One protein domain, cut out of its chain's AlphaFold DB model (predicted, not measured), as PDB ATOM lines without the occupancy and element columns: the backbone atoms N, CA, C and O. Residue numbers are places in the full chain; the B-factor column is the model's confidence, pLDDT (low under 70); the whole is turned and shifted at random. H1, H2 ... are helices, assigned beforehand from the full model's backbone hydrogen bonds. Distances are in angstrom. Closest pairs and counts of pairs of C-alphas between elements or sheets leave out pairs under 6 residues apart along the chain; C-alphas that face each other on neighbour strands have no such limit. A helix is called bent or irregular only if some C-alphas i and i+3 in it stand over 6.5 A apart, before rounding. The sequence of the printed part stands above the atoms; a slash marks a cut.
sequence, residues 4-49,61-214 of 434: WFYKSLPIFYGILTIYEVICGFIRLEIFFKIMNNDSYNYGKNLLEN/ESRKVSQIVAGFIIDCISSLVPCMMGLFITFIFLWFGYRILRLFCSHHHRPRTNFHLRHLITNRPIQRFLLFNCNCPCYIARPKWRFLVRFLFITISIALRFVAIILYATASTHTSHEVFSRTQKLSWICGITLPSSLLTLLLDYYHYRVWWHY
ATOM      1  N   TRP A   4     123.929  78.048 116.131       86.62
ATOM      2  CA  TRP A   4     123.242  79.229 115.613       86.62
ATOM      3  C   TRP A   4     122.149  79.702 116.562       86.62
ATOM      4  O   TRP A   4     122.081  80.886 116.866       86.62
ATOM      5  N   PHE A   5     121.363  78.767 117.100       90.75
ATOM      6  CA  PHE A   5     120.321  79.092 118.067       90.75
ATOM      7  C   PHE A   5     120.905  79.724 119.337       90.75
ATOM      8  O   PHE A   5     120.410  80.756 119.779       90.75
ATOM      9  N   TYR A   6     122.011  79.179 119.860       88.00
ATOM     10  CA  TYR A   6     122.703  79.759 121.014       88.00
ATOM     11  C   TYR A   6     123.143  81.208 120.779       88.00
ATOM     12  O   TYR A   6     122.871  82.088 121.589       88.00
ATOM     13  N   LYS A   7     123.780  81.480 119.635       84.94
ATOM     14  CA  LYS A   7     124.211  82.839 119.275       84.94
ATOM     15  C   LYS A   7     123.056  83.816 119.080       84.94
ATOM     16  O   LYS A   7     123.255  85.016 119.243       84.94
ATOM     17  N   SER A   8     121.880  83.309 118.729       86.75
ATOM     18  CA  SER A   8     120.669  84.105 118.548       86.75
ATOM     19  C   SER A   8     119.886  84.325 119.843       86.75
ATOM     20  O   SER A   8     118.954  85.125 119.828       86.75
ATOM     21  N   LEU A   9     120.262  83.695 120.967       85.56
ATOM     22  CA  LEU A   9     119.613  83.923 122.265       85.56
ATOM     23  C   LEU A   9     119.440  85.412 122.608       85.56
ATOM     24  O   LEU A   9     118.304  85.787 122.896       85.56
ATOM     25  N   PRO A  10     120.463  86.294 122.495       80.75
ATOM     26  CA  PRO A  10     120.299  87.718 122.808       80.75
ATOM     27  C   PRO A  10     119.183  88.381 121.999       80.75
ATOM     28  O   PRO A  10     118.464  89.237 122.505       80.75
ATOM     29  N   ILE A  11     119.033  87.972 120.735       82.12
ATOM     30  CA  ILE A  11     118.016  88.500 119.828       82.12
ATOM     31  C   ILE A  11     116.631  88.036 120.284       82.12
ATOM     32  O   ILE A  11     115.719  88.853 120.354       82.12
ATOM     33  N   PHE A  12     116.478  86.760 120.654       86.81
ATOM     34  CA  PHE A  12     115.209  86.240 121.170       86.81
ATOM     35  C   PHE A  12     114.773  86.947 122.460       86.81
ATOM     36  O   PHE A  12     113.624  87.381 122.539       86.81
ATOM     37  N   TYR A  13     115.673  87.150 123.431       82.88
ATOM     38  CA  TYR A  13     115.344  87.937 124.630       82.88
ATOM     39  C   TYR A  13     115.014  89.391 124.292       82.88
ATOM     40  O   TYR A  13     114.069  89.945 124.851       82.88
ATOM     41  N   GLY A  14     115.748  90.005 123.359       79.88
ATOM     42  CA  GLY A  14     115.467  91.361 122.892       79.88
ATOM     43  C   GLY A  14     114.063  91.494 122.296       79.88
ATOM     44  O   GLY A  14     113.324  92.395 122.679       79.88
ATOM     45  N   ILE A  15     113.663  90.562 121.425       85.56
ATOM     46  CA  ILE A  15     112.318  90.526 120.825       85.56
ATOM     47  C   ILE A  15     111.246  90.358 121.904       85.56
ATOM     48  O   ILE A  15     110.274  91.112 121.909       85.56
ATOM     49  N   LEU A  16     111.429  89.416 122.834       88.31
ATOM     50  CA  LEU A  16     110.476  89.193 123.927       88.31
ATOM     51  C   LEU A  16     110.342  90.423 124.821       88.31
ATOM     52  O   LEU A  16     109.237  90.775 125.219       88.31
ATOM     53  N   THR A  17     111.447  91.117 125.076       82.44
ATOM     54  CA  THR A  17     111.429  92.331 125.893       82.44
ATOM     55  C   THR A  17     110.718  93.480 125.177       82.44
ATOM     56  O   THR A  17     109.884  94.146 125.783       82.44
ATOM     57  N   ILE A  18     110.980  93.696 123.883       83.25
ATOM     58  CA  ILE A  18     110.270  94.709 123.080       83.25
ATOM     59  C   ILE A  18     108.768  94.413 123.055       83.25
ATOM     60  O   ILE A  18     107.955  95.317 123.245       83.25
ATOM     61  N   TYR A  19     108.403  93.148 122.853       89.44
ATOM     62  CA  TYR A  19     107.018  92.700 122.877       89.44
ATOM     63  C   TYR A  19     106.334  93.021 124.220       89.44
ATOM     64  O   TYR A  19     105.268  93.636 124.238       89.44
ATOM     65  N   GLU A  20     106.982  92.705 125.344       87.75
ATOM     66  CA  GLU A  20     106.478  93.013 126.691       87.75
ATOM     67  C   GLU A  20     106.313  94.519 126.942       87.75
ATOM     68  O   GLU A  20     105.318  94.937 127.541       87.75
ATOM     69  N   VAL A  21     107.240  95.345 126.443       84.31
ATOM     70  CA  VAL A  21     107.157  96.814 126.529       84.31
ATOM     71  C   VAL A  21     105.945  97.344 125.769       84.31
ATOM     72  O   VAL A  21     105.191  98.150 126.312       84.31
ATOM     73  N   ILE A  22     105.718  96.867 124.540       88.38
ATOM     74  CA  ILE A  22     104.550  97.255 123.736       88.38
ATOM     75  C   ILE A  22     103.262  96.886 124.481       88.38
ATOM     76  O   ILE A  22     102.391  97.735 124.664       88.38
ATOM     77  N   CYS A  23     103.162  95.657 124.995       92.00
ATOM     78  CA  CYS A  23     102.026  95.239 125.814       92.00
ATOM     79  C   CYS A  23     101.887  96.083 127.091       92.00
ATOM     80  O   CYS A  23     100.771  96.344 127.534       92.00
ATOM     81  N   GLY A  24     102.994  96.523 127.695       89.31
ATOM     82  CA  GLY A  24     103.015  97.453 128.830       89.31
ATOM     83  C   GLY A  24     102.358  98.796 128.514       89.31
ATOM     84  O   GLY A  24     101.472  99.229 129.249       89.31
ATOM     85  N   PHE A  25     102.720  99.417 127.389       89.50
ATOM     86  CA  PHE A  25     102.107 100.677 126.950       89.50
ATOM     87  C   PHE A  25     100.613 100.532 126.653       89.50
ATOM     88  O   PHE A  25      99.824 101.369 127.089       89.50
ATOM     89  N   ILE A  26     100.206  99.447 125.985       93.12
ATOM     90  CA  ILE A  26      98.785  99.191 125.696       93.12
ATOM     91  C   ILE A  26      97.992  99.020 127.004       93.12
ATOM     92  O   ILE A  26      96.886  99.548 127.133       93.12
ATOM     93  N   ARG A  27      98.553  98.329 128.008       92.69
ATOM     94  CA  ARG A  27      97.925  98.184 129.335       92.69
ATOM     95  C   ARG A  27      97.745  99.525 130.035       92.69
ATOM     96  O   ARG A  27      96.652  99.789 130.529       92.69
ATOM     97  N   LEU A  28      98.779 100.369 130.041       91.75
ATOM     98  CA  LEU A  28      98.716 101.723 130.605       91.75
ATOM     99  C   LEU A  28      97.603 102.542 129.945       91.75
ATOM    100  O   LEU A  28      96.773 103.125 130.637       91.75
ATOM    101  N   GLU A  29      97.550 102.542 128.614       94.62
ATOM    102  CA  GLU A  29      96.530 103.269 127.859       94.62
ATOM    103  C   GLU A  29      95.111 102.803 128.221       94.62
ATOM    104  O   GLU A  29      94.238 103.626 128.505       94.62
ATOM    105  N   ILE A  30      94.868 101.488 128.239       93.31
ATOM    106  CA  ILE A  30      93.549 100.934 128.573       93.31
ATOM    107  C   ILE A  30      93.180 101.251 130.024       93.31
ATOM    108  O   ILE A  30      92.045 101.654 130.280       93.31
ATOM    109  N   PHE A  31      94.120 101.107 130.959       93.44
ATOM    110  CA  PHE A  31      93.894 101.395 132.372       93.44
ATOM    111  C   PHE A  31      93.505 102.860 132.598       93.44
ATOM    112  O   PHE A  31      92.463 103.130 133.195       93.44
ATOM    113  N   PHE A  32      94.266 103.817 132.058       93.00
ATOM    114  CA  PHE A  32      93.935 105.238 132.209       93.00
ATOM    115  C   PHE A  32      92.615 105.612 131.529       93.00
ATOM    116  O   PHE A  32      91.869 106.439 132.050       93.00
ATOM    117  N   LYS A  33      92.263 104.962 130.413       92.44
ATOM    118  CA  LYS A  33      90.937 105.115 129.800       92.44
ATOM    119  C   LYS A  33      89.814 104.641 130.729       92.44
ATOM    120  O   LYS A  33      88.769 105.285 130.770       92.44
ATOM    121  N   ILE A  34      89.992 103.538 131.462       89.00
ATOM    122  CA  ILE A  34      89.018 103.081 132.472       89.00
ATOM    123  C   ILE A  34      88.901 104.123 133.592       89.00
ATOM    124  O   ILE A  34      87.800 104.598 133.861       89.00
ATOM    125  N   MET A  35      90.033 104.558 134.159       89.06
ATOM    126  CA  MET A  35      90.055 105.518 135.271       89.06
ATOM    127  C   MET A  35      89.416 106.870 134.915       89.06
ATOM    128  O   MET A  35      88.690 107.437 135.730       89.06
ATOM    129  N   ASN A  36      89.633 107.372 133.695       89.00
ATOM    130  CA  ASN A  36      89.048 108.637 133.244       89.00
ATOM    131  C   ASN A  36      87.523 108.545 133.046       89.00
ATOM    132  O   ASN A  36      86.809 109.475 133.421       89.00
ATOM    133  N   ASN A  37      87.012 107.432 132.502       81.88
ATOM    134  CA  ASN A  37      85.565 107.224 132.348       81.88
ATOM    135  C   ASN A  37      84.868 107.089 133.712       81.88
ATOM    136  O   ASN A  37      83.810 107.682 133.924       81.88
ATOM    137  N   ASP A  38      85.461 106.339 134.643       71.00
ATOM    138  CA  ASP A  38      84.868 106.110 135.965       71.00
ATOM    139  C   ASP A  38      84.911 107.370 136.836       71.00
ATOM    140  O   ASP A  38      83.928 107.673 137.510       71.00
ATOM    141  N   SER A  39      85.986 108.165 136.770       69.06
ATOM    142  CA  SER A  39      86.056 109.450 137.482       69.06
ATOM    143  C   SER A  39      84.997 110.444 136.990       69.06
ATOM    144  O   SER A  39      84.435 111.187 137.797       69.06
ATOM    145  N   TYR A  40      84.703 110.455 135.685       61.22
ATOM    146  CA  TYR A  40      83.655 111.298 135.105       61.22
ATOM    147  C   TYR A  40      82.256 110.861 135.566       61.22
ATOM    148  O   TYR A  40      81.455 111.686 136.009       61.22
ATOM    149  N   ASN A  41      81.980 109.555 135.532       66.00
ATOM    150  CA  ASN A  41      80.683 109.007 135.936       66.00
ATOM    151  C   ASN A  41      80.451 109.103 137.449       66.00
ATOM    152  O   ASN A  41      79.347 109.433 137.876       66.00
ATOM    153  N   TYR A  42      81.485 108.884 138.266       64.06
ATOM    154  CA  TYR A  42      81.397 109.041 139.716       64.06
ATOM    155  C   TYR A  42      81.106 110.495 140.098       64.06
ATOM    156  O   TYR A  42      80.195 110.743 140.881       64.06
ATOM    157  N   GLY A  43      81.804 111.465 139.490       62.34
ATOM    158  CA  GLY A  43      81.546 112.892 139.708       62.34
ATOM    159  C   GLY A  43      80.133 113.316 139.299       62.34
ATOM    160  O   GLY A  43      79.476 114.048 140.039       62.34
ATOM    161  N   LYS A  44      79.630 112.802 138.168       64.06
ATOM    162  CA  LYS A  44      78.264 113.064 137.696       64.06
ATOM    163  C   LYS A  44      77.202 112.474 138.634       64.06
ATOM    164  O   LYS A  44      76.286 113.189 139.031       64.06
ATOM    165  N   ASN A  45      77.370 111.221 139.056       64.50
ATOM    166  CA  ASN A  45      76.444 110.552 139.975       64.50
ATOM    167  C   ASN A  45      76.451 111.187 141.373       64.50
ATOM    168  O   ASN A  45      75.420 111.213 142.038       64.50
ATOM    169  N   LEU A  46      77.587 111.724 141.832       64.19
ATOM    170  CA  LEU A  46      77.668 112.455 143.101       64.19
ATOM    171  C   LEU A  46      76.945 113.804 143.030       64.19
ATOM    172  O   LEU A  46      76.358 114.229 144.023       64.19
ATOM    173  N   LEU A  47      76.963 114.459 141.863       63.22
ATOM    174  CA  LEU A  47      76.217 115.691 141.617       63.22
ATOM    175  C   LEU A  47      74.702 115.428 141.533       63.22
ATOM    176  O   LEU A  47      73.936 116.149 142.166       63.22
ATOM    177  N   GLU A  48      74.280 114.375 140.822       65.62
ATOM    178  CA  GLU A  48      72.865 113.982 140.673       65.62
ATOM    179  C   GLU A  48      72.264 113.388 141.964       65.62
ATOM    180  O   GLU A  48      71.111 113.670 142.293       65.62
ATOM    181  N   ASN A  49      73.032 112.640 142.767       57.06
ATOM    182  CA  ASN A  49      72.549 112.122 144.058       57.06
ATOM    183  C   ASN A  49      72.548 113.171 145.179       57.06
ATOM    184  O   ASN A  49      71.860 112.992 146.183       57.06
ATOM    185  N   GLU A  61      80.213  99.393 144.245       67.44
ATOM    186  CA  GLU A  61      81.039 100.012 143.188       67.44
ATOM    187  C   GLU A  61      82.495 100.235 143.621       67.44
ATOM    188  O   GLU A  61      83.416  99.950 142.855       67.44
ATOM    189  N   SER A  62      82.719 100.625 144.881       73.62
ATOM    190  CA  SER A  62      84.068 100.848 145.434       73.62
ATOM    191  C   SER A  62      84.957  99.597 145.382       73.62
ATOM    192  O   SER A  62      86.155  99.681 145.101       73.62
ATOM    193  N   ARG A  63      84.361  98.414 145.584       79.25
ATOM    194  CA  ARG A  63      85.058  97.119 145.554       79.25
ATOM    195  C   ARG A  63      85.512  96.715 144.147       79.25
ATOM    196  O   ARG A  63      86.486  95.983 144.017       79.25
ATOM    197  N   LYS A  64      84.829  97.177 143.095       81.50
ATOM    198  CA  LYS A  64      85.165  96.839 141.699       81.50
ATOM    199  C   LYS A  64      86.364  97.645 141.221       81.50
ATOM    200  O   LYS A  64      87.320  97.083 140.696       81.50
ATOM    201  N   VAL A  65      86.338  98.956 141.472       84.56
ATOM    202  CA  VAL A  65      87.455  99.850 141.140       84.56
ATOM    203  C   VAL A  65      88.715  99.408 141.882       84.56
ATOM    204  O   VAL A  65      89.780  99.321 141.276       84.56
ATOM    205  N   SER A  66      88.602  99.020 143.158       87.25
ATOM    206  CA  SER A  66      89.754  98.518 143.912       87.25
ATOM    207  C   SER A  66      90.316  97.205 143.357       87.25
ATOM    208  O   SER A  66      91.533  97.045 143.340       87.25
ATOM    209  N   GLN A  67      89.481  96.299 142.832       89.81
ATOM    210  CA  GLN A  67      89.940  95.083 142.146       89.81
ATOM    211  C   GLN A  67      90.669  95.385 140.833       89.81
ATOM    212  O   GLN A  67      91.713  94.787 140.581       89.81
ATOM    213  N   ILE A  68      90.164  96.322 140.020       90.00
ATOM    214  CA  ILE A  68      90.820  96.740 138.768       90.00
ATOM    215  C   ILE A  68      92.172  97.393 139.073       90.00
ATOM    216  O   ILE A  68      93.177  97.038 138.457       90.00
ATOM    217  N   VAL A  69      92.222  98.297 140.056       92.75
ATOM    218  CA  VAL A  69      93.461  98.960 140.492       92.75
ATOM    219  C   VAL A  69      94.451  97.949 141.073       92.75
ATOM    220  O   VAL A  69      95.621  97.968 140.701       92.75
ATOM    221  N   ALA A  70      94.006  97.031 141.932       92.69
ATOM    222  CA  ALA A  70      94.863  95.983 142.485       92.69
ATOM    223  C   ALA A  70      95.399  95.049 141.389       92.69
ATOM    224  O   ALA A  70      96.594  94.762 141.365       92.69
ATOM    225  N   GLY A  71      94.539  94.626 140.455       92.44
ATOM    226  CA  GLY A  71      94.929  93.836 139.287       92.44
ATOM    227  C   GLY A  71      95.981  94.555 138.449       92.44
ATOM    228  O   GLY A  71      96.995  93.954 138.109       92.44
ATOM    229  N   PHE A  72      95.801  95.857 138.217       92.44
ATOM    230  CA  PHE A  72      96.753  96.690 137.487       92.44
ATOM    231  C   PHE A  72      98.093  96.854 138.203       92.44
ATOM    232  O   PHE A  72      99.139  96.731 137.567       92.44
ATOM    233  N   ILE A  73      98.093  97.075 139.518       90.94
ATOM    234  CA  ILE A  73      99.328  97.144 140.314       90.94
ATOM    235  C   ILE A  73     100.075  95.809 140.242       90.94
ATOM    236  O   ILE A  73     101.275  95.794 139.977       90.94
ATOM    237  N   ILE A  74      99.375  94.686 140.426       91.81
ATOM    238  CA  ILE A  74      99.964  93.341 140.356       91.81
ATOM    239  C   ILE A  74     100.512  93.056 138.952       91.81
ATOM    240  O   ILE A  74     101.631  92.561 138.819       91.81
ATOM    241  N   ASP A  75      99.769  93.408 137.906       90.69
ATOM    242  CA  ASP A  75     100.180  93.271 136.507       90.69
ATOM    243  C   ASP A  75     101.426  94.124 136.203       90.69
ATOM    244  O   ASP A  75     102.403  93.627 135.627       90.69
ATOM    245  N   CYS A  76     101.461  95.368 136.692       87.19
ATOM    246  CA  CYS A  76     102.625  96.248 136.608       87.19
ATOM    247  C   CYS A  76     103.835  95.670 137.344       87.19
ATOM    248  O   CYS A  76     104.916  95.646 136.768       87.19
ATOM    249  N   ILE A  77     103.668  95.152 138.567       85.56
ATOM    250  CA  ILE A  77     104.749  94.506 139.334       85.56
ATOM    251  C   ILE A  77     105.257  93.262 138.600       85.56
ATOM    252  O   ILE A  77     106.465  93.100 138.429       85.56
ATOM    253  N   SER A  78     104.351  92.421 138.091       86.62
ATOM    254  CA  SER A  78     104.697  91.226 137.305       86.62
ATOM    255  C   SER A  78     105.455  91.563 136.019       86.62
ATOM    256  O   SER A  78     106.165  90.731 135.460       86.62
ATOM    257  N   SER A  79     105.309  92.802 135.553       82.31
ATOM    258  CA  SER A  79     105.955  93.322 134.355       82.31
ATOM    259  C   SER A  79     107.096  94.270 134.677       82.31
ATOM    260  O   SER A  79     107.780  94.688 133.756       82.31
ATOM    261  N   LEU A  80     107.362  94.575 135.950       71.12
ATOM    262  CA  LEU A  80     108.359  95.554 136.368       71.12
ATOM    263  C   LEU A  80     109.760  95.122 135.943       71.12
ATOM    264  O   LEU A  80     110.542  95.952 135.513       71.12
ATOM    265  N   VAL A  81     110.082  93.831 135.997       61.41
ATOM    266  CA  VAL A  81     111.391  93.348 135.536       61.41
ATOM    267  C   VAL A  81     111.508  93.344 134.011       61.41
ATOM    268  O   VAL A  81     112.477  93.919 133.519       61.41
ATOM    269  N   PRO A  82     110.534  92.832 133.236       60.59
ATOM    270  CA  PRO A  82     110.509  93.062 131.791       60.59
ATOM    271  C   PRO A  82     110.539  94.552 131.401       60.59
ATOM    272  O   PRO A  82     111.239  94.915 130.462       60.59
ATOM    273  N   CYS A  83     109.836  95.430 132.129       55.53
ATOM    274  CA  CYS A  83     109.666  96.855 131.819       55.53
ATOM    275  C   CYS A  83     110.828  97.738 132.277       55.53
ATOM    276  O   CYS A  83     111.212  98.622 131.528       55.53
ATOM    277  N   MET A  84     111.423  97.536 133.455       56.78
ATOM    278  CA  MET A  84     112.628  98.272 133.875       56.78
ATOM    279  C   MET A  84     113.797  97.961 132.941       56.78
ATOM    280  O   MET A  84     114.606  98.831 132.626       56.78
ATOM    281  N   MET A  85     113.844  96.730 132.432       55.31
ATOM    282  CA  MET A  85     114.846  96.316 131.452       55.31
ATOM    283  C   MET A  85     114.465  96.761 130.039       55.31
ATOM    284  O   MET A  85     115.314  97.244 129.293       55.31
ATOM    285  N   GLY A  86     113.175  96.737 129.720       52.50
ATOM    286  CA  GLY A  86     112.600  97.290 128.506       52.50
ATOM    287  C   GLY A  86     112.794  98.795 128.353       52.50
ATOM    288  O   GLY A  86     113.198  99.220 127.285       52.50
ATOM    289  N   LEU A  87     112.615  99.594 129.404       50.62
ATOM    290  CA  LEU A  87     112.814 101.046 129.394       50.62
ATOM    291  C   LEU A  87     114.262 101.403 129.066       50.62
ATOM    292  O   LEU A  87     114.500 102.281 128.243       50.62
ATOM    293  N   PHE A  88     115.235 100.687 129.630       52.28
ATOM    294  CA  PHE A  88     116.644 100.899 129.304       52.28
ATOM    295  C   PHE A  88     116.977 100.468 127.864       52.28
ATOM    296  O   PHE A  88     117.691 101.175 127.152       52.28
ATOM    297  N   ILE A  89     116.399  99.357 127.389       52.03
ATOM    298  CA  ILE A  89     116.479  98.939 125.978       52.03
ATOM    299  C   ILE A  89     115.836  99.992 125.064       52.03
ATOM    300  O   ILE A  89     116.418 100.353 124.046       52.03
ATOM    301  N   THR A  90     114.683 100.542 125.437       52.03
ATOM    302  CA  THR A  90     114.000 101.625 124.727       52.03
ATOM    303  C   THR A  90     114.857 102.885 124.713       52.03
ATOM    304  O   THR A  90     114.975 103.487 123.657       52.03
ATOM    305  N   PHE A  91     115.543 103.250 125.800       57.34
ATOM    306  CA  PHE A  91     116.517 104.350 125.800       57.34
ATOM    307  C   PHE A  91     117.671 104.103 124.823       57.34
ATOM    308  O   PHE A  91     118.048 105.015 124.088       57.34
ATOM    309  N   ILE A  92     118.187 102.873 124.746       57.53
ATOM    310  CA  ILE A  92     119.201 102.487 123.755       57.53
ATOM    311  C   ILE A  92     118.632 102.624 122.334       57.53
ATOM    312  O   ILE A  92     119.242 103.284 121.495       57.53
ATOM    313  N   PHE A  93     117.450 102.068 122.056       58.34
ATOM    314  CA  PHE A  93     116.811 102.160 120.740       58.34
ATOM    315  C   PHE A  93     116.413 103.587 120.362       58.34
ATOM    316  O   PHE A  93     116.527 103.932 119.193       58.34
ATOM    317  N   LEU A  94     116.001 104.431 121.308       61.19
ATOM    318  CA  LEU A  94     115.705 105.848 121.084       61.19
ATOM    319  C   LEU A  94     116.985 106.641 120.828       61.19
ATOM    320  O   LEU A  94     117.027 107.439 119.898       61.19
ATOM    321  N   TRP A  95     118.055 106.383 121.582       69.81
ATOM    322  CA  TRP A  95     119.365 106.987 121.345       69.81
ATOM    323  C   TRP A  95     119.931 106.595 119.973       69.81
ATOM    324  O   TRP A  95     120.453 107.438 119.240       69.81
ATOM    325  N   PHE A  96     119.776 105.331 119.573       59.94
ATOM    326  CA  PHE A  96     120.176 104.854 118.250       59.94
ATOM    327  C   PHE A  96     119.245 105.334 117.140       59.94
ATOM    328  O   PHE A  96     119.732 105.740 116.091       59.94
ATOM    329  N   GLY A  97     117.935 105.333 117.364       70.81
ATOM    330  CA  GLY A  97     116.936 105.891 116.460       70.81
ATOM    331  C   GLY A  97     117.240 107.355 116.187       70.81
ATOM    332  O   GLY A  97     117.331 107.744 115.032       70.81
ATOM    333  N   TYR A  98     117.560 108.124 117.228       70.94
ATOM    334  CA  TYR A  98     118.063 109.492 117.131       70.94
ATOM    335  C   TYR A  98     119.367 109.587 116.322       70.94
ATOM    336  O   TYR A  98     119.477 110.438 115.441       70.94
ATOM    337  N   ARG A  99     120.352 108.705 116.550       65.25
ATOM    338  CA  ARG A  99     121.598 108.664 115.755       65.25
ATOM    339  C   ARG A  99     121.338 108.350 114.280       65.25
ATOM    340  O   ARG A  99     121.954 108.974 113.424       65.25
ATOM    341  N   ILE A 100     120.437 107.416 113.984       64.31
ATOM    342  CA  ILE A 100     120.037 107.041 112.624       64.31
ATOM    343  C   ILE A 100     119.286 108.198 111.960       64.31
ATOM    344  O   ILE A 100     119.646 108.588 110.854       64.31
ATOM    345  N   LEU A 101     118.315 108.805 112.648       71.25
ATOM    346  CA  LEU A 101     117.587 109.981 112.165       71.25
ATOM    347  C   LEU A 101     118.556 111.130 111.862       71.25
ATOM    348  O   LEU A 101     118.483 111.736 110.801       71.25
ATOM    349  N   ARG A 102     119.539 111.367 112.741       68.44
ATOM    350  CA  ARG A 102     120.598 112.365 112.544       68.44
ATOM    351  C   ARG A 102     121.480 112.061 111.328       68.44
ATOM    352  O   ARG A 102     121.908 112.996 110.658       68.44
ATOM    353  N   LEU A 103     121.737 110.787 111.020       61.41
ATOM    354  CA  LEU A 103     122.444 110.377 109.799       61.41
ATOM    355  C   LEU A 103     121.595 110.600 108.538       61.41
ATOM    356  O   LEU A 103     122.145 111.002 107.521       61.41
ATOM    357  N   PHE A 104     120.276 110.389 108.606       63.59
ATOM    358  CA  PHE A 104     119.359 110.678 107.496       63.59
ATOM    359  C   PHE A 104     119.149 112.183 107.273       63.59
ATOM    360  O   PHE A 104     119.045 112.615 106.129       63.59
ATOM    361  N   CYS A 105     119.145 112.992 108.335       68.12
ATOM    362  CA  CYS A 105     119.061 114.451 108.240       68.12
ATOM    363  C   CYS A 105     120.391 115.108 107.817       68.12
ATOM    364  O   CYS A 105     120.391 116.236 107.329       68.12
ATOM    365  N   SER A 106     121.530 114.423 107.975       63.41
ATOM    366  CA  SER A 106     122.843 114.894 107.521       63.41
ATOM    367  C   SER A 106     123.063 114.507 106.055       63.41
ATOM    368  O   SER A 106     123.666 113.481 105.745       63.41
ATOM    369  N   HIS A 107     122.573 115.344 105.145       51.81
ATOM    370  CA  HIS A 107     122.352 115.071 103.719       51.81
ATOM    371  C   HIS A 107     123.599 114.795 102.832       51.81
ATOM    372  O   HIS A 107     123.503 114.899 101.608       51.81
ATOM    373  N   HIS A 108     124.769 114.435 103.378       53.81
ATOM    374  CA  HIS A 108     126.030 114.438 102.614       53.81
ATOM    375  C   HIS A 108     126.911 113.184 102.604       53.81
ATOM    376  O   HIS A 108     127.938 113.201 101.936       53.81
ATOM    377  N   HIS A 109     126.509 112.048 103.179       55.78
ATOM    378  CA  HIS A 109     127.212 110.790 102.883       55.78
ATOM    379  C   HIS A 109     126.286 109.572 102.909       55.78
ATOM    380  O   HIS A 109     125.605 109.315 103.897       55.78
ATOM    381  N   ARG A 110     126.295 108.793 101.814       54.31
ATOM    382  CA  ARG A 110     125.605 107.495 101.675       54.31
ATOM    383  C   ARG A 110     125.885 106.602 102.898       54.31
ATOM    384  O   ARG A 110     127.034 106.185 103.068       54.31
ATOM    385  N   PRO A 111     124.886 106.248 103.727       51.75
ATOM    386  CA  PRO A 111     125.159 105.482 104.930       51.75
ATOM    387  C   PRO A 111     125.153 103.978 104.642       51.75
ATOM    388  O   PRO A 111     124.200 103.414 104.104       51.75
ATOM    389  N   ARG A 112     126.218 103.304 105.087       56.47
ATOM    390  CA  ARG A 112     126.285 101.848 105.287       56.47
ATOM    391  C   ARG A 112     125.367 101.439 106.455       56.47
ATOM    392  O   ARG A 112     125.844 101.025 107.507       56.47
ATOM    393  N   THR A 113     124.049 101.549 106.311       52.31
ATOM    394  CA  THR A 113     123.068 101.206 107.369       52.31
ATOM    395  C   THR A 113     123.179  99.750 107.840       52.31
ATOM    396  O   THR A 113     123.099  99.481 109.039       52.31
ATOM    397  N   ASN A 114     123.511  98.823 106.936       55.19
ATOM    398  CA  ASN A 114     123.795  97.423 107.281       55.19
ATOM    399  C   ASN A 114     125.001  97.250 108.219       55.19
ATOM    400  O   ASN A 114     125.063  96.273 108.964       55.19
ATOM    401  N   PHE A 115     125.955  98.187 108.223       58.50
ATOM    402  CA  PHE A 115     127.123  98.105 109.098       58.50
ATOM    403  C   PHE A 115     126.750  98.377 110.556       58.50
ATOM    404  O   PHE A 115     127.240  97.685 111.439       58.50
ATOM    405  N   HIS A 116     125.835  99.313 110.820       57.50
ATOM    406  CA  HIS A 116     125.468  99.691 112.188       57.50
ATOM    407  C   HIS A 116     124.569  98.666 112.877       57.50
ATOM    408  O   HIS A 116     124.830  98.340 114.032       57.50
ATOM    409  N   LEU A 117     123.579  98.091 112.181       55.25
ATOM    410  CA  LEU A 117     122.764  97.007 112.746       55.25
ATOM    411  C   LEU A 117     123.623  95.762 113.018       55.25
ATOM    412  O   LEU A 117     123.532  95.155 114.082       55.25
ATOM    413  N   ARG A 118     124.531  95.430 112.091       61.50
ATOM    414  CA  ARG A 118     125.512  94.354 112.284       61.50
ATOM    415  C   ARG A 118     126.478  94.671 113.423       61.50
ATOM    416  O   ARG A 118     126.832  93.767 114.171       61.50
ATOM    417  N   HIS A 119     126.880  95.930 113.591       64.38
ATOM    418  CA  HIS A 119     127.699  96.357 114.721       64.38
ATOM    419  C   HIS A 119     126.951  96.219 116.053       64.38
ATOM    420  O   HIS A 119     127.529  95.735 117.013       64.38
ATOM    421  N   LEU A 120     125.655  96.535 116.095       56.12
ATOM    422  CA  LEU A 120     124.778  96.354 117.257       56.12
ATOM    423  C   LEU A 120     124.630  94.874 117.632       56.12
ATOM    424  O   LEU A 120     124.847  94.500 118.782       56.12
ATOM    425  N   ILE A 121     124.361  94.023 116.638       58.59
ATOM    426  CA  ILE A 121     124.276  92.567 116.809       58.59
ATOM    427  C   ILE A 121     125.639  91.971 117.173       58.59
ATOM    428  O   ILE A 121     125.667  90.893 117.738       58.59
ATOM    429  N   THR A 122     126.764  92.630 116.890       63.19
ATOM    430  CA  THR A 122     128.109  92.132 117.247       63.19
ATOM    431  C   THR A 122     128.710  92.812 118.477       63.19
ATOM    432  O   THR A 122     129.756  92.372 118.962       63.19
ATOM    433  N   ASN A 123     128.065  93.850 119.019       64.50
ATOM    434  CA  ASN A 123     128.553  94.587 120.175       64.50
ATOM    435  C   ASN A 123     128.314  93.763 121.447       64.50
ATOM    436  O   ASN A 123     127.183  93.575 121.899       64.50
ATOM    437  N   ARG A 124     129.407  93.255 122.016       63.25
ATOM    438  CA  ARG A 124     129.391  92.321 123.150       63.25
ATOM    439  C   ARG A 124     128.714  92.900 124.406       63.25
ATOM    440  O   ARG A 124     127.874  92.193 124.957       63.25
ATOM    441  N   PRO A 125     129.006  94.141 124.852       60.50
ATOM    442  CA  PRO A 125     128.264  94.779 125.942       60.50
ATOM    443  C   PRO A 125     126.743  94.779 125.747       60.50
ATOM    444  O   PRO A 125     126.007  94.384 126.650       60.50
ATOM    445  N   ILE A 126     126.269  95.152 124.552       61.06
ATOM    446  CA  ILE A 126     124.832  95.223 124.256       61.06
ATOM    447  C   ILE A 126     124.205  93.824 124.256       61.06
ATOM    448  O   ILE A 126     123.174  93.619 124.892       61.06
ATOM    449  N   GLN A 127     124.838  92.838 123.609       62.25
ATOM    450  CA  GLN A 127     124.358  91.448 123.626       62.25
ATOM    451  C   GLN A 127     124.216  90.899 125.052       62.25
ATOM    452  O   GLN A 127     123.230  90.234 125.361       62.25
ATOM    453  N   ARG A 128     125.189  91.171 125.928       61.97
ATOM    454  CA  ARG A 128     125.166  90.699 127.322       61.97
ATOM    455  C   ARG A 128     124.059  91.356 128.126       61.97
ATOM    456  O   ARG A 128     123.372  90.671 128.879       61.97
ATOM    457  N   PHE A 129     123.851  92.651 127.925       59.59
ATOM    458  CA  PHE A 129     122.737  93.358 128.539       59.59
ATOM    459  C   PHE A 129     121.385  92.767 128.105       59.59
ATOM    460  O   PHE A 129     120.572  92.418 128.957       59.59
ATOM    461  N   LEU A 130     121.190  92.550 126.797       54.09
ATOM    462  CA  LEU A 130     119.973  91.942 126.237       54.09
ATOM    463  C   LEU A 130     119.729  90.506 126.725       54.09
ATOM    464  O   LEU A 130     118.585  90.099 126.885       54.09
ATOM    465  N   LEU A 131     120.790  89.738 126.984       58.66
ATOM    466  CA  LEU A 131     120.697  88.397 127.570       58.66
ATOM    467  C   LEU A 131     120.355  88.402 129.067       58.66
ATOM    468  O   LEU A 131     120.211  87.329 129.661       58.66
ATOM    469  N   PHE A 132     120.290  89.574 129.711       56.03
ATOM    470  CA  PHE A 132     120.285  89.681 131.171       56.03
ATOM    471  C   PHE A 132     121.507  88.948 131.767       56.03
ATOM    472  O   PHE A 132     121.465  88.379 132.862       56.03
ATOM    473  N   ASN A 133     122.606  88.908 131.004       56.09
ATOM    474  CA  ASN A 133     123.931  88.447 131.399       56.09
ATOM    475  C   ASN A 133     124.696  89.656 131.951       56.09
ATOM    476  O   ASN A 133     125.760  90.008 131.444       56.09
ATOM    477  N   CYS A 134     124.159  90.332 132.972       55.28
ATOM    478  CA  CYS A 134     125.038  91.171 133.773       55.28
ATOM    479  C   CYS A 134     126.087  90.225 134.363       55.28
ATOM    480  O   CYS A 134     125.765  89.376 135.197       55.28
ATOM    481  N   ASN A 135     127.323  90.336 133.875       54.09
ATOM    482  CA  ASN A 135     128.493  89.670 134.432       54.09
ATOM    483  C   ASN A 135     128.860  90.359 135.745       54.09
ATOM    484  O   ASN A 135     129.990  90.792 135.933       54.09
ATOM    485  N   CYS A 136     127.886  90.493 136.646       56.09
ATOM    486  CA  CYS A 136     128.189  90.787 138.024       56.09
ATOM    487  C   CYS A 136     129.146  89.671 138.472       56.09
ATOM    488  O   CYS A 136     128.774  88.493 138.360       56.09
ATOM    489  N   PRO A 137     130.375  90.010 138.903       54.97
ATOM    490  CA  PRO A 137     131.403  89.035 139.266       54.97
ATOM    491  C   PRO A 137     130.882  87.924 140.187       54.97
ATOM    492  O   PRO A 137     131.216  86.751 140.014       54.97
ATOM    493  N   CYS A 138     129.922  88.264 141.054       54.75
ATOM    494  CA  CYS A 138     129.219  87.361 141.966       54.75
ATOM    495  C   CYS A 138     128.503  86.169 141.285       54.75
ATOM    496  O   CYS A 138     128.259  85.148 141.936       54.75
ATOM    497  N   TYR A 139     128.146  86.266 139.996       55.84
ATOM    498  CA  TYR A 139     127.361  85.259 139.260       55.84
ATOM    499  C   TYR A 139     128.133  84.538 138.146       55.84
ATOM    500  O   TYR A 139     127.711  83.446 137.751       55.84
ATOM    501  N   ILE A 140     129.256  85.094 137.671       63.50
ATOM    502  CA  ILE A 140     130.078  84.564 136.559       63.50
ATOM    503  C   ILE A 140     130.442  83.091 136.805       63.50
ATOM    504  O   ILE A 140     130.259  82.228 135.948       63.50
ATOM    505  N   ALA A 141     130.872  82.776 138.024       62.28
ATOM    506  CA  ALA A 141     131.289  81.434 138.417       62.28
ATOM    507  C   ALA A 141     130.141  80.477 138.785       62.28
ATOM    508  O   ALA A 141     130.386  79.306 139.083       62.28
ATOM    509  N   ARG A 142     128.894  80.965 138.846       72.19
ATOM    510  CA  ARG A 142     127.769  80.275 139.502       72.19
ATOM    511  C   ARG A 142     126.530  80.203 138.599       72.19
ATOM    512  O   ARG A 142     125.456  80.670 138.988       72.19
ATOM    513  N   PRO A 143     126.610  79.549 137.425       74.56
ATOM    514  CA  PRO A 143     125.493  79.495 136.477       74.56
ATOM    515  C   PRO A 143     124.221  78.862 137.039       74.56
ATOM    516  O   PRO A 143     123.120  79.278 136.691       74.56
ATOM    517  N   LYS A 144     124.354  77.896 137.957       81.81
ATOM    518  CA  LYS A 144     123.209  77.295 138.654       81.81
ATOM    519  C   LYS A 144     122.448  78.319 139.494       81.81
ATOM    520  O   LYS A 144     121.225  78.342 139.455       81.81
ATOM    521  N   TRP A 145     123.164  79.165 140.234       78.00
ATOM    522  CA  TRP A 145     122.548  80.195 141.068       78.00
ATOM    523  C   TRP A 145     121.842  81.241 140.210       78.00
ATOM    524  O   TRP A 145     120.692  81.586 140.461       78.00
ATOM    525  N   ARG A 146     122.500  81.663 139.128       76.94
ATOM    526  CA  ARG A 146     121.923  82.578 138.147       76.94
ATOM    527  C   ARG A 146     120.623  82.041 137.542       76.94
ATOM    528  O   ARG A 146     119.632  82.763 137.504       76.94
ATOM    529  N   PHE A 147     120.622  80.784 137.098       84.62
ATOM    530  CA  PHE A 147     119.418  80.137 136.578       84.62
ATOM    531  C   PHE A 147     118.321  80.049 137.645       84.62
ATOM    532  O   PHE A 147     117.185  80.404 137.358       84.62
ATOM    533  N   LEU A 148     118.654  79.650 138.878       84.25
ATOM    534  CA  LEU A 148     117.684  79.516 139.968       84.25
ATOM    535  C   LEU A 148     116.990  80.845 140.303       84.25
ATOM    536  O   LEU A 148     115.771  80.873 140.446       84.25
ATOM    537  N   VAL A 149     117.750  81.939 140.395       79.38
ATOM    538  CA  VAL A 149     117.197  83.275 140.668       79.38
ATOM    539  C   VAL A 149     116.258  83.712 139.543       79.38
ATOM    540  O   VAL A 149     115.145  84.156 139.818       79.38
ATOM    541  N   ARG A 150     116.667  83.540 138.278       82.94
ATOM    542  CA  ARG A 150     115.825  83.872 137.115       82.94
ATOM    543  C   ARG A 150     114.567  83.011 137.055       82.94
ATOM    544  O   ARG A 150     113.481  83.541 136.850       82.94
ATOM    545  N   PHE A 151     114.708  81.708 137.292       87.69
ATOM    546  CA  PHE A 151     113.597  80.765 137.357       87.69
ATOM    547  C   PHE A 151     112.571  81.209 138.404       87.69
ATOM    548  O   PHE A 151     111.412  81.418 138.060       87.69
ATOM    549  N   LEU A 152     113.008  81.442 139.649       84.50
ATOM    550  CA  LEU A 152     112.131  81.878 140.736       84.50
ATOM    551  C   LEU A 152     111.419  83.190 140.390       84.50
ATOM    552  O   LEU A 152     110.208  83.306 140.570       84.50
ATOM    553  N   PHE A 153     112.161  84.156 139.852       84.19
ATOM    554  CA  PHE A 153     111.618  85.453 139.478       84.19
ATOM    555  C   PHE A 153     110.536  85.345 138.386       84.19
ATOM    556  O   PHE A 153     109.452  85.925 138.511       84.19
ATOM    557  N   ILE A 154     110.794  84.573 137.325       87.31
ATOM    558  CA  ILE A 154     109.836  84.363 136.231       87.31
ATOM    559  C   ILE A 154     108.612  83.589 136.730       87.31
ATOM    560  O   ILE A 154     107.487  83.951 136.392       87.31
ATOM    561  N   THR A 155     108.793  82.573 137.578       88.44
ATOM    562  CA  THR A 155     107.678  81.823 138.175       88.44
ATOM    563  C   THR A 155     106.777  82.722 139.021       88.44
ATOM    564  O   THR A 155     105.557  82.662 138.869       88.44
ATOM    565  N   ILE A 156     107.350  83.594 139.860       87.38
ATOM    566  CA  ILE A 156     106.579  84.582 140.631       87.38
ATOM    567  C   ILE A 156     105.831  85.526 139.683       87.38
ATOM    568  O   ILE A 156     104.642  85.763 139.874       87.38
ATOM    569  N   SER A 157     106.486  86.009 138.625       89.44
ATOM    570  CA  SER A 157     105.857  86.897 137.634       89.44
ATOM    571  C   SER A 157     104.664  86.231 136.939       89.44
ATOM    572  O   SER A 157     103.603  86.839 136.818       89.44
ATOM    573  N   ILE A 158     104.796  84.959 136.550       92.25
ATOM    574  CA  ILE A 158     103.706  84.160 135.974       92.25
ATOM    575  C   ILE A 158     102.547  84.024 136.971       92.25
ATOM    576  O   ILE A 158     101.395  84.246 136.600       92.25
ATOM    577  N   ALA A 159     102.836  83.708 138.237       94.19
ATOM    578  CA  ALA A 159     101.811  83.593 139.273       94.19
ATOM    579  C   ALA A 159     101.060  84.919 139.486       94.19
ATOM    580  O   ALA A 159      99.831  84.933 139.515       94.19
ATOM    581  N   LEU A 160     101.782  86.043 139.554       92.88
ATOM    582  CA  LEU A 160     101.184  87.377 139.658       92.88
ATOM    583  C   LEU A 160     100.305  87.708 138.442       92.88
ATOM    584  O   LEU A 160      99.217  88.254 138.617       92.88
ATOM    585  N   ARG A 161     100.705  87.317 137.225       94.06
ATOM    586  CA  ARG A 161      99.874  87.481 136.017       94.06
ATOM    587  C   ARG A 161      98.581  86.678 136.088       94.06
ATOM    588  O   ARG A 161      97.526  87.213 135.766       94.06
ATOM    589  N   PHE A 162      98.627  85.435 136.568       96.56
ATOM    590  CA  PHE A 162      97.404  84.661 136.801       96.56
ATOM    591  C   PHE A 162      96.473  85.345 137.808       96.56
ATOM    592  O   PHE A 162      95.271  85.430 137.563       96.56
ATOM    593  N   VAL A 163      97.016  85.891 138.901       96.50
ATOM    594  CA  VAL A 163      96.225  86.655 139.879       96.50
ATOM    595  C   VAL A 163      95.606  87.900 139.237       96.50
ATOM    596  O   VAL A 163      94.411  88.133 139.410       96.50
ATOM    597  N   ALA A 164      96.367  88.668 138.453       95.62
ATOM    598  CA  ALA A 164      95.850  89.838 137.743       95.62
ATOM    599  C   ALA A 164      94.726  89.471 136.758       95.62
ATOM    600  O   ALA A 164      93.687  90.125 136.752       95.62
ATOM    601  N   ILE A 165      94.887  88.388 135.989       96.62
ATOM    602  CA  ILE A 165      93.853  87.860 135.084       96.62
ATOM    603  C   ILE A 165      92.572  87.529 135.855       96.62
ATOM    604  O   ILE A 165      91.491  87.933 135.433       96.62
ATOM    605  N   ILE A 166      92.675  86.846 136.999       96.38
ATOM    606  CA  ILE A 166      91.512  86.523 137.843       96.38
ATOM    607  C   ILE A 166      90.840  87.805 138.353       96.38
ATOM    608  O   ILE A 166      89.613  87.916 138.316       96.38
ATOM    609  N   LEU A 167      91.619  88.797 138.793       94.94
ATOM    610  CA  LEU A 167      91.089  90.083 139.259       94.94
ATOM    611  C   LEU A 167      90.370  90.848 138.140       94.94
ATOM    612  O   LEU A 167      89.262  91.334 138.353       94.94
ATOM    613  N   TYR A 168      90.932  90.899 136.931       95.25
ATOM    614  CA  TYR A 168      90.272  91.521 135.782       95.25
ATOM    615  C   TYR A 168      89.014  90.756 135.353       95.25
ATOM    616  O   TYR A 168      87.977  91.367 135.092       95.25
ATOM    617  N   ALA A 169      89.068  89.423 135.321       93.12
ATOM    618  CA  ALA A 169      87.926  88.595 134.951       93.12
ATOM    619  C   ALA A 169      86.759  88.785 135.937       93.12
ATOM    620  O   ALA A 169      85.631  89.031 135.510       93.12
ATOM    621  N   THR A 170      87.039  88.768 137.245       92.50
ATOM    622  CA  THR A 170      86.031  88.969 138.303       92.50
ATOM    623  C   THR A 170      85.502  90.399 138.372       92.50
ATOM    624  O   THR A 170      84.322  90.597 138.649       92.50
ATOM    625  N   ALA A 171      86.331  91.403 138.078       89.62
ATOM    626  CA  ALA A 171      85.862  92.780 137.977       89.62
ATOM    627  C   ALA A 171      84.950  92.978 136.757       89.62
ATOM    628  O   ALA A 171      83.968  93.717 136.839       89.62
ATOM    629  N   SER A 172      85.230  92.297 135.637       88.81
ATOM    630  CA  SER A 172      84.470  92.507 134.402       88.81
ATOM    631  C   SER A 172      82.991  92.132 134.562       88.81
ATOM    632  O   SER A 172      82.145  92.965 134.250       88.81
ATOM    633  N   THR A 173      82.651  90.993 135.179       87.00
ATOM    634  CA  THR A 173      81.271  90.468 135.318       87.00
ATOM    635  C   THR A 173      80.258  91.411 135.975       87.00
ATOM    636  O   THR A 173      79.056  91.175 135.876       87.00
ATOM    637  N   HIS A 174      80.709  92.476 136.640       77.62
ATOM    638  CA  HIS A 174      79.849  93.399 137.378       77.62
ATOM    639  C   HIS A 174      79.956  94.860 136.915       77.62
ATOM    640  O   HIS A 174      79.531  95.755 137.652       77.62
ATOM    641  N   THR A 175      80.527  95.131 135.741       79.88
ATOM    642  CA  THR A 175      80.763  96.498 135.232       79.88
ATOM    643  C   THR A 175      79.825  96.879 134.084       79.88
ATOM    644  O   THR A 175      79.161  96.025 133.498       79.88
ATOM    645  N   SER A 176      79.737  98.179 133.779       84.81
ATOM    646  CA  SER A 176      79.011  98.666 132.598       84.81
ATOM    647  C   SER A 176      79.600  98.065 131.319       84.81
ATOM    648  O   SER A 176      80.774  97.711 131.287       84.81
ATOM    649  N   HIS A 177      78.818  97.974 130.241       86.75
ATOM    650  CA  HIS A 177      79.255  97.324 128.997       86.75
ATOM    651  C   HIS A 177      80.587  97.879 128.437       86.75
ATOM    652  O   HIS A 177      81.419  97.133 127.919       86.75
ATOM    653  N   GLU A 178      80.832  99.188 128.572       85.25
ATOM    654  CA  GLU A 178      82.084  99.807 128.120       85.25
ATOM    655  C   GLU A 178      83.285  99.438 129.012       85.25
ATOM    656  O   GLU A 178      84.341  99.046 128.503       85.25
ATOM    657  N   VAL A 179      83.125  99.516 130.339       84.69
ATOM    658  CA  VAL A 179      84.171  99.143 131.311       84.69
ATOM    659  C   VAL A 179      84.433  97.637 131.268       84.69
ATOM    660  O   VAL A 179      85.590  97.218 131.339       84.69
ATOM    661  N   PHE A 180      83.394  96.832 131.034       88.38
ATOM    662  CA  PHE A 180      83.474  95.394 130.794       88.38
ATOM    663  C   PHE A 180      84.425  95.100 129.634       88.38
ATOM    664  O   PHE A 180      85.417  94.393 129.813       88.38
ATOM    665  N   SER A 181      84.185  95.709 128.466       91.31
ATOM    666  CA  SER A 181      85.008  95.485 127.271       91.31
ATOM    667  C   SER A 181      86.475  95.862 127.501       91.31
ATOM    668  O   SER A 181      87.383  95.143 127.079       91.31
ATOM    669  N   ARG A 182      86.741  96.972 128.201       92.06
ATOM    670  CA  ARG A 182      88.111  97.431 128.492       92.06
ATOM    671  C   ARG A 182      88.816  96.545 129.523       92.06
ATOM    672  O   ARG A 182      89.969  96.176 129.313       92.06
ATOM    673  N   THR A 183      88.123  96.145 130.585       91.19
ATOM    674  CA  THR A 183      88.663  95.243 131.619       91.19
ATOM    675  C   THR A 183      88.941  93.854 131.041       91.19
ATOM    676  O   THR A 183      89.988  93.261 131.304       91.19
ATOM    677  N   GLN A 184      88.069  93.365 130.156       94.31
ATOM    678  CA  GLN A 184      88.294  92.124 129.422       94.31
ATOM    679  C   GLN A 184      89.536  92.221 128.520       94.31
ATOM    680  O   GLN A 184      90.325  91.280 128.466       94.31
ATOM    681  N   LYS A 185      89.768  93.364 127.854       95.00
ATOM    682  CA  LYS A 185      90.998  93.598 127.073       95.00
ATOM    683  C   LYS A 185      92.260  93.571 127.941       95.00
ATOM    684  O   LYS A 185      93.244  92.982 127.506       95.00
ATOM    685  N   LEU A 186      92.238  94.142 129.152       94.44
ATOM    686  CA  LEU A 186      93.363  94.034 130.099       94.44
ATOM    687  C   LEU A 186      93.659  92.572 130.449       94.44
ATOM    688  O   LEU A 186      94.807  92.136 130.351       94.44
ATOM    689  N   SER A 187      92.616  91.799 130.765       95.94
ATOM    690  CA  SER A 187      92.734  90.358 131.014       95.94
ATOM    691  C   SER A 187      93.342  89.617 129.821       95.94
ATOM    692  O   SER A 187      94.242  88.799 130.001       95.94
ATOM    693  N   TRP A 188      92.880  89.915 128.603       95.88
ATOM    694  CA  TRP A 188      93.407  89.309 127.382       95.88
ATOM    695  C   TRP A 188      94.876  89.646 127.161       95.88
ATOM    696  O   TRP A 188      95.666  88.738 126.927       95.88
ATOM    697  N   ILE A 189      95.266  90.917 127.268       94.94
ATOM    698  CA  ILE A 189      96.663  91.322 127.069       94.94
ATOM    699  C   ILE A 189      97.565  90.642 128.101       94.94
ATOM    700  O   ILE A 189      98.588  90.075 127.724       94.94
ATOM    701  N   CYS A 190      97.161  90.617 129.374       93.81
ATOM    702  CA  CYS A 190      97.898  89.902 130.415       93.81
ATOM    703  C   CYS A 190      98.049  88.408 130.060       93.81
ATOM    704  O   CYS A 190      99.157  87.870 130.097       93.81
ATOM    705  N   GLY A 191      96.977  87.764 129.586       95.12
ATOM    706  CA  GLY A 191      96.995  86.375 129.117       95.12
ATOM    707  C   GLY A 191      97.926  86.121 127.924       95.12
ATOM    708  O   GLY A 191      98.689  85.158 127.942       95.12
ATOM    709  N   ILE A 192      97.928  86.993 126.911       94.88
ATOM    710  CA  ILE A 192      98.783  86.852 125.713       94.88
ATOM    711  C   ILE A 192     100.273  87.015 126.079       94.88
ATOM    712  O   ILE A 192     101.137  86.409 125.447       94.88
ATOM    713  N   THR A 193     100.591  87.744 127.154       93.81
ATOM    714  CA  THR A 193     101.969  87.866 127.663       93.81
ATOM    715  C   THR A 193     102.427  86.686 128.547       93.81
ATOM    716  O   THR A 193     103.593  86.588 128.928       93.81
ATOM    717  N   LEU A 194     101.563  85.731 128.906       94.12
ATOM    718  CA  LEU A 194     102.005  84.530 129.636       94.12
ATOM    719  C   LEU A 194     102.954  83.644 128.796       94.12
ATOM    720  O   LEU A 194     104.025  83.284 129.301       94.12
ATOM    721  N   PRO A 195     102.643  83.324 127.520       95.06
ATOM    722  CA  PRO A 195     103.550  82.603 126.630       95.06
ATOM    723  C   PRO A 195     104.954  83.207 126.503       95.06
ATOM    724  O   PRO A 195     105.925  82.454 126.465       95.06
ATOM    725  N   SER A 196     105.103  84.536 126.467       91.38
ATOM    726  CA  SER A 196     106.421  85.192 126.392       91.38
ATOM    727  C   SER A 196     107.246  84.979 127.662       91.38
ATOM    728  O   SER A 196     108.451  84.719 127.575       91.38
ATOM    729  N   SER A 197     106.613  85.003 128.839       90.31
ATOM    730  CA  SER A 197     107.278  84.661 130.107       90.31
ATOM    731  C   SER A 197     107.732  83.199 130.132       90.31
ATOM    732  O   SER A 197     108.872  82.907 130.498       90.31
ATOM    733  N   LEU A 198     106.882  82.276 129.671       92.06
ATOM    734  CA  LEU A 198     107.240  80.860 129.565       92.06
ATOM    735  C   LEU A 198     108.377  80.638 128.559       92.06
ATOM    736  O   LEU A 198     109.314  79.894 128.839       92.06
ATOM    737  N   LEU A 199     108.337  81.304 127.405       93.69
ATOM    738  CA  LEU A 199     109.403  81.219 126.413       93.69
ATOM    739  C   LEU A 199     110.725  81.759 126.970       93.69
ATOM    740  O   LEU A 199     111.761  81.131 126.770       93.69
ATOM    741  N   THR A 200     110.695  82.855 127.731       90.12
ATOM    742  CA  THR A 200     111.878  83.379 128.436       90.12
ATOM    743  C   THR A 200     112.479  82.323 129.366       90.12
ATOM    744  O   THR A 200     113.687  82.093 129.336       90.12
ATOM    745  N   LEU A 201     111.641  81.611 130.129       89.94
ATOM    746  CA  LEU A 201     112.078  80.511 130.991       89.94
ATOM    747  C   LEU A 201     112.709  79.355 130.197       89.94
ATOM    748  O   LEU A 201     113.719  78.789 130.618       89.94
ATOM    749  N   LEU A 202     112.138  79.005 129.042       93.44
ATOM    750  CA  LEU A 202     112.677  77.961 128.164       93.44
ATOM    751  C   LEU A 202     114.034  78.358 127.571       93.44
ATOM    752  O   LEU A 202     114.930  77.514 127.488       93.44
ATOM    753  N   LEU A 203     114.208  79.628 127.195       91.44
ATOM    754  CA  LEU A 203     115.493  80.163 126.742       91.44
ATOM    755  C   LEU A 203     116.529  80.129 127.876       91.44
ATOM    756  O   LEU A 203     117.649  79.667 127.649       91.44
ATOM    757  N   ASP A 204     116.139  80.499 129.103       88.25
ATOM    758  CA  ASP A 204     117.007  80.450 130.291       88.25
ATOM    759  C   ASP A 204     117.443  79.023 130.603       88.25
ATOM    760  O   ASP A 204     118.616  78.759 130.880       88.25
ATOM    761  N   TYR A 205     116.506  78.083 130.517       91.44
ATOM    762  CA  TYR A 205     116.791  76.671 130.699       91.44
ATOM    763  C   TYR A 205     117.723  76.144 129.607       91.44
ATOM    764  O   TYR A 205     118.687  75.444 129.912       91.44
ATOM    765  N   TYR A 206     117.488  76.496 128.342       91.81
ATOM    766  CA  TYR A 206     118.366  76.107 127.241       91.81
ATOM    767  C   TYR A 206     119.788  76.644 127.441       91.81
ATOM    768  O   TYR A 206     120.759  75.893 127.315       91.81
ATOM    769  N   HIS A 207     119.915  77.917 127.810       87.75
ATOM    770  CA  HIS A 207     121.191  78.552 128.117       87.75
ATOM    771  C   HIS A 207     121.906  77.832 129.266       87.75
ATOM    772  O   HIS A 207     123.049  77.392 129.113       87.75
ATOM    773  N   TYR A 208     121.199  77.599 130.374       87.94
ATOM    774  CA  TYR A 208     121.700  76.821 131.503       87.94
ATOM    775  C   TYR A 208     122.157  75.420 131.081       87.94
ATOM    776  O   TYR A 208     123.225  74.972 131.495       87.94
ATOM    777  N   ARG A 209     121.400  74.725 130.225       88.94
ATOM    778  CA  ARG A 209     121.746  73.380 129.740       88.94
ATOM    779  C   ARG A 209     123.043  73.371 128.939       88.94
ATOM    780  O   ARG A 209     123.839  72.457 129.137       88.94
ATOM    781  N   VAL A 210     123.272  74.363 128.077       87.75
ATOM    782  CA  VAL A 210     124.510  74.478 127.278       87.75
ATOM    783  C   VAL A 210     125.742  74.551 128.181       87.75
ATOM    784  O   VAL A 210     126.777  73.977 127.844       87.75
ATOM    785  N   TRP A 211     125.614  75.217 129.326       83.62
ATOM    786  CA  TRP A 211     126.691  75.423 130.289       83.62
ATOM    787  C   TRP A 211     126.841  74.291 131.299       83.62
ATOM    788  O   TRP A 211     127.942  73.817 131.559       83.62
ATOM    789  N   TRP A 212     125.738  73.889 131.925       84.62
ATOM    790  CA  TRP A 212     125.765  72.949 133.039       84.62
ATOM    791  C   TRP A 212     125.946  71.510 132.570       84.62
ATOM    792  O   TRP A 212     126.661  70.742 133.212       84.62
ATOM    793  N   HIS A 213     125.334  71.172 131.434       87.00
ATOM    794  CA  HIS A 213     125.495  69.893 130.744       87.00
ATOM    795  C   HIS A 213     126.373  70.092 129.511       87.00
ATOM    796  O   HIS A 213     126.006  69.748 128.385       87.00
ATOM    797  N   TYR A 214     127.521  70.721 129.744       90.94
ATOM    798  CA  TYR A 214     128.501  70.966 128.711       90.94
ATOM    799  C   TYR A 214     129.029  69.646 128.144       90.94
ATOM    800  O   TYR A 214     129.306  68.698 128.874       90.94
TER     801      TYR A 214
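This is residues 4 to 49 and 61 to 214 of the 434 residues of the protein "Hypothetical protein" of Rotaria sp. Silwood1 (UniProt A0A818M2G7). Look first for a loose, lengthwise bundle of long helices, in which H1, the arm H2a and H6 run side by side with H7 and H8, which follow one another along the length of H6 and both pack on H6 and on H1. From one end of H2a the second arm of the bent helix H2, H2b, turns away across H1 as a long side arm; the chain then folds back through H3 and H4 to H1, and H5 leads into H6. The last turns of H1, residues 43 to 49, stick out at the far end of the bundle, and residues 104 to 110 stick out at the tip of the side arm. The printed part has 200 residues with eight named helices, H1 to H8 in that order, and no named strand: the class is all helix. The whole is loose, with a radius of gyration of the C-alphas of 21.2 A, and flat, spanning 65 by 53 by 26 A.

Begin with H1, residues 4 to 49, the hub, which touches four other helices or arms. H2, residues 61 to 105, was assigned as one helix by its hydrogen bonds but is bent, with C-alphas 78 and 81 7.2 A apart; its arms H2a, residues 61 to 78, and H2b, residues 81 to 105, stand at a steep tilt of 69 degrees, only just short of about perpendicular. H1 is close to H2a but not clearly touching, the closest C-alphas being those of Phe 31 and Phe 72, 7.5 A apart. With residues 17 to 24 alone, H1 touches H2b, about perpendicular at 77 degrees; C-alphas Thr 17 and Gly 86 are closest, at 5.7 A. H3, residues 113 to 122, touches no helix, but H3 and H2b are near each other. H4, residues 124 to 130, touches H1 at a steep tilt of 39 degrees, with C-alphas Pro 10 and Leu 130 closest at 5.5 A. H5, residues 137 to 140, is close to H6, residues 143 to 172, but not clearly touching: C-alphas Tyr 139 and Arg 146 are 6.2 A apart. H6 touches H2a at a shallow tilt of 20 degrees, opposite ways, with C-alphas Gly 71 and Ala 164 closest at 4.4 A. H6 and H7, residues 177 to 192, form a hairpin; their closest C-alphas, Ser 172 and Phe 180, are 4.7 A apart. H7 touches H1 at a shallow tilt of 17 degrees, opposite ways, with C-alphas Arg 27 and Leu 186 closest at 6.2 A. H8, residues 194 to 212, touches H6 at a shallow tilt of 9 degrees, opposite ways, with C-alphas Phe 147 and Tyr 208 closest at 6.5 A. H8 also touches H1, with C-alphas Leu 16 and Ser 196 closest at 6.2 A, while H7 and H8 meet only through their link. Every O i to N i+4 pair is within hydrogen-bond range in H2a, H3, H4, H6, H7 and H8, against 40 of 42 in H1 and 20 of 21 in H2b; H5 is too short for such a pair.

Find C-alpha 4 at (123.242, 79.229, 115.613); from there H1 runs 66.8 A to C-alpha 49, with a kink of 37 degrees near residue 11, and it is irregular, C-alphas 7 and 10 being 7.2 A apart. After the cut, H2a covers 25.9 A, and H2b runs 35.3 A to C-alpha 105 at (119.061, 114.451, 108.240). H3, H4 and H5 are short, at 14.3, 9.9 and 5.4 A. H6 measures 43.1 A, H7 22.4 A, and H8 26.7 A, ending at C-alpha 212 at (125.765, 72.949, 133.039).

The two C-alphas farthest apart, those of Glu 48 and Tyr 214, are 71.3 A apart. Residues 50 to 60 are not printed, and C-alphas 49 and 61 are 14.8 A apart across this cut. Of the links that are printed whole, none is long. The mean pLDDT of the printed part is 78.0; look for values under 70 at residues 39 to 49, 61, 81 to 96, 99 to 100 and 102 to 141.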